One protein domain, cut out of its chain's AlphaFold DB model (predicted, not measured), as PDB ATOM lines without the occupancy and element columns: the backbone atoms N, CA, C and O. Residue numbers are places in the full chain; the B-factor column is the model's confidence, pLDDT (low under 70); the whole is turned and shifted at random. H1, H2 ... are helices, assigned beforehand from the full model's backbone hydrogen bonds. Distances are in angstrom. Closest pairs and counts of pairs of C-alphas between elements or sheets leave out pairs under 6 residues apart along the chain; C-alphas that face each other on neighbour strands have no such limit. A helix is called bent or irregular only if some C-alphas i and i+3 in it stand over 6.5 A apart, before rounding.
ATOM      1  N   GLN A   8      21.359 -23.744 -53.728       80.25
ATOM      2  CA  GLN A   8      22.666 -24.102 -54.266       80.25
ATOM      3  C   GLN A   8      23.741 -24.052 -53.174       80.25
ATOM      4  O   GLN A   8      24.494 -25.007 -53.003       80.25
ATOM      5  N   GLN A   9      23.725 -23.001 -52.355       81.75
ATOM      6  CA  GLN A   9      24.590 -22.873 -51.189       81.75
ATOM      7  C   GLN A   9      24.303 -23.969 -50.159       81.75
ATOM      8  O   GLN A   9      25.242 -24.518 -49.603       81.75
ATOM      9  N   LEU A  10      23.036 -24.343 -49.939       80.38
ATOM     10  CA  LEU A  10      22.656 -25.470 -49.071       80.38
ATOM     11  C   LEU A  10      23.224 -26.814 -49.546       80.38
ATOM     12  O   LEU A  10      23.632 -27.635 -48.729       80.38
ATOM     13  N   VAL A  11      23.265 -27.042 -50.857       79.12
ATOM     14  CA  VAL A  11      23.829 -28.264 -51.443       79.12
ATOM     15  C   VAL A  11      25.354 -28.289 -51.313       79.12
ATOM     16  O   VAL A  11      25.917 -29.341 -51.029       79.12
ATOM     17  N   GLU A  12      26.028 -27.147 -51.462       81.62
ATOM     18  CA  GLU A  12      27.496 -27.055 -51.384       81.62
ATOM     19  C   GLU A  12      28.064 -27.396 -49.999       81.62
ATOM     20  O   GLU A  12      29.172 -27.925 -49.899       81.62
ATOM     21  N   ILE A  13      27.308 -27.133 -48.932       81.62
ATOM     22  CA  ILE A  13      27.688 -27.495 -47.555       81.62
ATOM     23  C   ILE A  13      27.394 -28.958 -47.212       81.62
ATOM     24  O   ILE A  13      27.920 -29.463 -46.215       81.62
ATOM     25  N   LEU A  14      26.572 -29.655 -48.001       81.75
ATOM     26  CA  LEU A  14      26.240 -31.050 -47.738       81.75
ATOM     27  C   LEU A  14      27.316 -31.985 -48.314       81.75
ATOM     28  O   LEU A  14      27.678 -31.887 -49.489       81.75
ATOM     29  N   PRO A  15      27.809 -32.954 -47.523       84.00
ATOM     30  CA  PRO A  15      28.630 -34.037 -48.039       84.00
ATOM     31  C   PRO A  15      27.970 -34.704 -49.248       84.00
ATOM     32  O   PRO A  15      26.796 -35.072 -49.200       84.00
ATOM     33  N   LYS A  16      28.741 -34.942 -50.316       80.44
ATOM     34  CA  LYS A  16      28.248 -35.625 -51.529       80.44
ATOM     35  C   LYS A  16      27.614 -36.990 -51.241       80.44
ATOM     36  O   LYS A  16      26.747 -37.428 -51.986       80.44
ATOM     37  N   SER A  17      28.040 -37.651 -50.166       81.19
ATOM     38  CA  SER A  17      27.449 -38.901 -49.690       81.19
ATOM     39  C   SER A  17      25.992 -38.752 -49.248       81.19
ATOM     40  O   SER A  17      25.239 -39.695 -49.424       81.19
ATOM     41  N   LEU A  18      25.585 -37.591 -48.722       83.06
ATOM     42  CA  LEU A  18      24.191 -37.304 -48.361       83.06
ATOM     43  C   LEU A  18      23.353 -36.891 -49.573       83.06
ATOM     44  O   LEU A  18      22.181 -37.233 -49.640       83.06
ATOM     45  N   LEU A  19      23.949 -36.197 -50.549       84.31
ATOM     46  CA  LEU A  19      23.248 -35.786 -51.774       84.31
ATOM     47  C   LEU A  19      22.849 -36.973 -52.660       84.31
ATOM     48  O   LEU A  19      21.846 -36.902 -53.362       84.31
ATOM     49  N   ASN A  20      23.636 -38.050 -52.623       87.50
ATOM     50  CA  ASN A  20      23.406 -39.271 -53.399       87.50
ATOM     51  C   ASN A  20      22.873 -40.434 -52.541       87.50
ATOM     52  O   ASN A  20      22.887 -41.579 -52.992       87.50
ATOM     53  N   ALA A  21      22.479 -40.169 -51.293       89.38
ATOM     54  CA  ALA A  21      21.978 -41.187 -50.377       89.38
ATOM     55  C   ALA A  21      20.576 -41.659 -50.785       89.38
ATOM     56  O   ALA A  21      19.775 -40.881 -51.302       89.38
ATOM     57  N   SER A  22      20.259 -42.926 -50.513       93.88
ATOM     58  CA  SER A  22      18.875 -43.392 -50.609       93.88
ATOM     59  C   SER A  22      18.041 -42.871 -49.432       93.88
ATOM     60  O   SER A  22      18.587 -42.571 -48.370       93.88
ATOM     61  N   ASP A  23      16.711 -42.846 -49.567       93.31
ATOM     62  CA  ASP A  23      15.809 -42.467 -48.465       93.31
ATOM     63  C   ASP A  23      16.057 -43.299 -47.195       93.31
ATOM     64  O   ASP A  23      16.019 -42.782 -46.079       93.31
ATOM     65  N   ARG A  24      16.387 -44.588 -47.358       94.06
ATOM     66  CA  ARG A  24      16.735 -45.486 -46.247       94.06
ATOM     67  C   ARG A  24      18.013 -45.045 -45.536       94.06
ATOM     68  O   ARG A  24      18.078 -45.097 -44.308       94.06
ATOM     69  N   ASP A  25      19.026 -44.635 -46.294       92.06
ATOM     70  CA  ASP A  25      20.293 -44.162 -45.731       92.06
ATOM     71  C   ASP A  25      20.100 -42.821 -45.013       92.06
ATOM     72  O   ASP A  25      20.653 -42.623 -43.931       92.06
ATOM     73  N   LEU A  26      19.267 -41.932 -45.567       93.50
ATOM     74  CA  LEU A  26      18.901 -40.662 -44.938       93.50
ATOM     75  C   LEU A  26      18.146 -40.876 -43.621       93.50
ATOM     76  O   LEU A  26      18.467 -40.224 -42.629       93.50
ATOM     77  N   GLU A  27      17.207 -41.824 -43.567       94.00
ATOM     78  CA  GLU A  27      16.499 -42.175 -42.331       94.00
ATOM     79  C   GLU A  27      17.456 -42.762 -41.278       94.00
ATOM     80  O   GLU A  27      17.407 -42.405 -40.097       94.00
ATOM     81  N   GLY A  28      18.367 -43.647 -41.697       94.19
ATOM     82  CA  GLY A  28      19.414 -44.182 -40.827       94.19
ATOM     83  C   GLY A  28      20.314 -43.076 -40.274       94.19
ATOM     84  O   GLY A  28      20.579 -43.027 -39.072       94.19
ATOM     85  N   PHE A  29      20.730 -42.143 -41.129       93.00
ATOM     86  CA  PHE A  29      21.541 -40.997 -40.736       93.00
ATOM     87  C   PHE A  29      20.799 -40.054 -39.781       93.00
ATOM     88  O   PHE A  29      21.380 -39.606 -38.791       93.00
ATOM     89  N   GLN A  30      19.508 -39.806 -40.012       94.31
ATOM     90  CA  GLN A  30      18.678 -39.015 -39.106       94.31
ATOM     91  C   GLN A  30      18.653 -39.624 -37.698       94.31
ATOM     92  O   GLN A  30      18.890 -38.908 -36.724       94.31
ATOM     93  N   LYS A  31      18.463 -40.945 -37.579       97.12
ATOM     94  CA  LYS A  31      18.504 -41.645 -36.280       97.12
ATOM     95  C   LYS A  31      19.846 -41.451 -35.573       97.12
ATOM     96  O   LYS A  31      19.882 -41.197 -34.372       97.12
ATOM     97  N   ILE A  32      20.956 -41.507 -36.314       96.06
ATOM     98  CA  ILE A  32      22.298 -41.256 -35.763       96.06
ATOM     99  C   ILE A  32      22.412 -39.821 -35.226       96.06
ATOM    100  O   ILE A  32      22.941 -39.617 -34.129       96.06
ATOM    101  N   ILE A  33      21.910 -38.824 -35.964       95.88
ATOM    102  CA  ILE A  33      21.903 -37.428 -35.506       95.88
ATOM    103  C   ILE A  33      21.075 -37.276 -34.227       95.88
ATOM    104  O   ILE A  33      21.542 -36.646 -33.276       95.88
ATOM    105  N   GLU A  34      19.880 -37.862 -34.176       98.00
ATOM    106  CA  GLU A  34      19.000 -37.794 -33.006       98.00
ATOM    107  C   GLU A  34      19.672 -38.371 -31.754       98.00
ATOM    108  O   GLU A  34      19.709 -37.711 -30.710       98.00
ATOM    109  N   GLU A  35      20.281 -39.554 -31.856       98.38
ATOM    110  CA  GLU A  35      21.009 -40.166 -30.739       98.38
ATOM    111  C   GLU A  35      22.251 -39.357 -30.335       98.38
ATOM    112  O   GLU A  35      22.535 -39.186 -29.147       98.38
ATOM    113  N   THR A  36      22.949 -38.758 -31.303       97.94
ATOM    114  CA  THR A  36      24.096 -37.878 -31.030       97.94
ATOM    115  C   THR A  36      23.674 -36.631 -30.245       97.94
ATOM    116  O   THR A  36      24.362 -36.210 -29.310       97.94
ATOM    117  N   VAL A  37      22.525 -36.035 -30.585       97.69
ATOM    118  CA  VAL A  37      21.964 -34.896 -29.847       97.69
ATOM    119  C   VAL A  37      21.591 -35.308 -28.424       97.69
ATOM    120  O   VAL A  37      21.981 -34.615 -27.483       97.69
ATOM    121  N   LYS A  38      20.908 -36.446 -28.246       98.19
ATOM    122  CA  LYS A  38      20.561 -36.971 -26.913       98.19
ATOM    123  C   LYS A  38      21.806 -37.174 -26.050       98.19
ATOM    124  O   LYS A  38      21.827 -36.727 -24.902       98.19
ATOM    125  N   LEU A  39      22.863 -37.767 -26.608       98.50
ATOM    126  CA  LEU A  39      24.133 -37.973 -25.910       98.50
ATOM    127  C   LEU A  39      24.762 -36.646 -25.462       98.50
ATOM    128  O   LEU A  39      25.179 -36.510 -24.309       98.50
ATOM    129  N   ARG A  40      24.791 -35.643 -26.349       98.19
ATOM    130  CA  ARG A  40      25.320 -34.309 -26.033       98.19
ATOM    131  C   ARG A  40      24.558 -33.647 -24.887       98.19
ATOM    132  O   ARG A  40      25.182 -33.085 -23.984       98.19
ATOM    133  N   GLU A  41      23.230 -33.700 -24.910       98.31
ATOM    134  CA  GLU A  41      22.416 -33.119 -23.839       98.31
ATOM    135  C   GLU A  41      22.568 -33.899 -22.525       98.31
ATOM    136  O   GLU A  41      22.692 -33.290 -21.460       98.31
ATOM    137  N   GLY A  42      22.687 -35.230 -22.587       98.44
ATOM    138  CA  GLY A  42      23.037 -36.066 -21.437       98.44
ATOM    139  C   GLY A  42      24.369 -35.658 -20.800       98.44
ATOM    140  O   GLY A  42      24.440 -35.444 -19.589       98.44
ATOM    141  N   HIS A  43      25.405 -35.446 -21.615       98.50
ATOM    142  CA  HIS A  43      26.708 -34.975 -21.146       98.50
ATOM    143  C   HIS A  43      26.627 -33.588 -20.485       98.50
ATOM    144  O   HIS A  43      27.170 -33.377 -19.399       98.50
ATOM    145  N   ARG A  44      25.905 -32.635 -21.095       98.19
ATOM    146  CA  ARG A  44      25.676 -31.298 -20.510       98.19
ATOM    147  C   ARG A  44      24.958 -31.373 -19.165       98.19
ATOM    148  O   ARG A  44      25.322 -30.654 -18.232       98.19
ATOM    149  N   ASN A  45      23.960 -32.243 -19.053       98.44
ATOM    150  CA  ASN A  45      23.231 -32.457 -17.808       98.44
ATOM    151  C   ASN A  45      24.136 -33.039 -16.721       98.44
ATOM    152  O   ASN A  45      24.152 -32.510 -15.609       98.44
ATOM    153  N   LEU A  46      24.945 -34.050 -17.048       98.25
ATOM    154  CA  LEU A  46      25.926 -34.617 -16.123       98.25
ATOM    155  C   LEU A  46      26.926 -33.565 -15.639       98.25
ATOM    156  O   LEU A  46      27.141 -33.423 -14.437       98.25
ATOM    157  N   GLN A  47      27.478 -32.770 -16.555       98.06
ATOM    158  CA  GLN A  47      28.397 -31.691 -16.203       98.06
ATOM    159  C   GLN A  47      27.754 -30.689 -15.230       98.06
ATOM    160  O   GLN A  47      28.404 -30.237 -14.287       98.06
ATOM    161  N   ARG A  48      26.474 -30.350 -15.434       97.81
ATOM    162  CA  ARG A  48      25.724 -29.471 -14.528       97.81
ATOM    163  C   ARG A  48      25.574 -30.099 -13.141       97.81
ATOM    164  O   ARG A  48      25.837 -29.419 -12.159       97.81
ATOM    165  N   MET A  49      25.222 -31.385 -13.064       96.88
ATOM    166  CA  MET A  49      25.102 -32.106 -11.789       96.88
ATOM    167  C   MET A  49      26.423 -32.150 -11.022       96.88
ATOM    168  O   MET A  49      26.436 -31.861  -9.830       96.88
ATOM    169  N   ILE A  50      27.535 -32.443 -11.705       96.25
ATOM    170  CA  ILE A  50      28.875 -32.448 -11.097       96.25
ATOM    171  C   ILE A  50      29.196 -31.074 -10.510       96.25
ATOM    172  O   ILE A  50      29.586 -30.982  -9.350       96.25
ATOM    173  N   LYS A  51      28.979 -29.998 -11.280       95.56
ATOM    174  CA  LYS A  51      29.208 -28.630 -10.797       95.56
ATOM    175  C   LYS A  51      28.365 -28.321  -9.561       95.56
ATOM    176  O   LYS A  51      28.923 -27.860  -8.572       95.56
ATOM    177  N   SER A  52      27.065 -28.625  -9.598       95.12
ATOM    178  CA  SER A  52      26.158 -28.414  -8.463       95.12
ATOM    179  C   SER A  52      26.570 -29.211  -7.224       95.12
ATOM    180  O   SER A  52      26.479 -28.701  -6.107       95.12
ATOM    181  N   PHE A  53      27.032 -30.451  -7.407       94.31
ATOM    182  CA  PHE A  53      27.558 -31.269  -6.320       94.31
ATOM    183  C   PHE A  53      28.796 -30.610  -5.711       94.31
ATOM    184  O   PHE A  53      28.771 -30.277  -4.532       94.31
ATOM    185  N   SER A  54      29.823 -30.317  -6.517       90.94
ATOM    186  CA  SER A  54      31.061 -29.678  -6.052       90.94
ATOM    187  C   SER A  54      30.814 -28.364  -5.307       90.94
ATOM    188  O   SER A  54      31.402 -28.149  -4.251       90.94
ATOM    189  N   THR A  55      29.921 -27.499  -5.802       89.88
ATOM    190  CA  THR A  55      29.583 -26.241  -5.114       89.88
ATOM    191  C   THR A  55      28.870 -26.470  -3.784       89.88
ATOM    192  O   THR A  55      29.108 -25.734  -2.831       89.88
ATOM    193  N   SER A  56      28.017 -27.495  -3.702       84.62
ATOM    194  CA  SER A  56      27.283 -27.828  -2.475       84.62
ATOM    195  C   SER A  56      28.195 -28.411  -1.394       84.62
ATOM    196  O   SER A  56      27.960 -28.180  -0.210       84.62
ATOM    197  N   THR A  57      29.236 -29.157  -1.775       76.75
ATOM    198  CA  THR A  57      30.211 -29.714  -0.826       76.75
ATOM    199  C   THR A  57      31.133 -28.635  -0.266       76.75
ATOM    200  O   THR A  57      31.364 -28.620   0.937       76.75
ATOM    201  N   ILE A  58      31.594 -27.696  -1.106       75.31
ATOM    202  CA  ILE A  58      32.463 -26.579  -0.689       75.31
ATOM    203  C   ILE A  58      31.777 -25.682   0.349       75.31
ATOM    204  O   ILE A  58      32.436 -25.178   1.244       75.31
ATOM    205  N   GLN A  59      30.455 -25.499   0.270       63.62
ATOM    206  CA  GLN A  59      29.711 -24.697   1.253       63.62
ATOM    207  C   GLN A  59      29.508 -25.388   2.614       63.62
ATOM    208  O   GLN A  59      29.028 -24.743   3.544       63.62
ATOM    209  N   ARG A  60      29.806 -26.689   2.741       59.44
ATOM    210  CA  ARG A  60      29.606 -27.465   3.981       59.44
ATOM    211  C   ARG A  60      30.888 -27.690   4.794       59.44
ATOM    212  O   ARG A  60      30.789 -28.226   5.895       59.44
TER     213      ARG A  60
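What this domain is: This is residues 8 to 60 of the 61 residues of an uncharacterized protein of Mesobacillus campisalis (UniProt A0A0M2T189). One long, straight helix, H3, makes nearly the whole length of the model, and beside its first residues a small head of two short helical turns, H2 and then H1, is set off to one side, giving the outline of a lopsided L with one long arm and one short one. The greater part of the long arm sticks out alone: residues 30 to 60, of which 30 to 58 belong to H3, stand free, and the head is close to H3 only near its beginning. The printed part has 53 residues with three named helices, in the order H1, H2, H3 along the chain, and no named strand; its class is all helix. It is extended, with a radius of gyration of the C-alphas of 19.3 A, and the C-alphas span 59 by 24 by 11 A along their three main axes.

Where its parts are: The longest helix is H3, residues 23 to 58, with 36 residues and 53.0 A from first to last C-alpha. It begins at C-alpha 23 of Asp 23, at (15.809, -42.467, -48.465), and ends at C-alpha 58 of Ile 58, at (32.463, -26.579, -0.689). Its N-to-C direction is 0.26 in x, 0.33 in y and 0.91 in z, and along it the z coordinate shows the greatest change. Before it in the chain comes H2, residues 16 to 19, from Lys 16 to Leu 19, with 5.0 A from first to last C-alpha. The first helix is H1, residues 8 to 12, from Gln 8 to Glu 12, with 6.4 A from first to last C-alpha. The printed part begins with H1, at C-alpha 8, at (22.666, -24.102, -54.266). After H3, Gln 59 and Arg 60 belong to no named element.

How they stand to each other: H3 touches no helix, but it is near H2. H2 and H3 are close but not clearly touching, with 1 pair of C-alphas within 8 A; the closest C-alphas are those of Leu 18 and Leu 26, 7.1 A apart. The centres of these two helices are 26.2 A apart. Next outward, H1 and H2 are also close but not clearly touching, with 1 pair of C-alphas within 8 A. Their closest C-alphas are those of Val 11 and Leu 19, 7.6 A apart, and their centres are 11.5 A apart. H1 and H3 are apart, with no C-alpha of the one within 8 A of the other. No helix is bent. In H1 and H3 every pair of O of residue i and N of residue i+4 is within hydrogen-bond range; H2, with 4 residues, is too short for such a pair, and its 1 pair of O of residue i and N of residue i+3 is within range.

The domain as a whole: The two C-alphas farthest apart are those of Asn 20 and Arg 60, at 58.9 A, and the first and last printed C-alphas, those of Gln 8 and Arg 60, are 58.8 A apart. The printed part runs from residue 8 to residue 60 of a full chain of 61 residues, and it has no cut. H1 and H2 are joined by a tight link of 3 residues, and so are H2 and H3; no link is long. The mean pLDDT of the printed part is 90.2. The mean is 95 for H3, 82 for H2 and 81 for H1. The model's confidence is low, under 70, at residues 59 to 60.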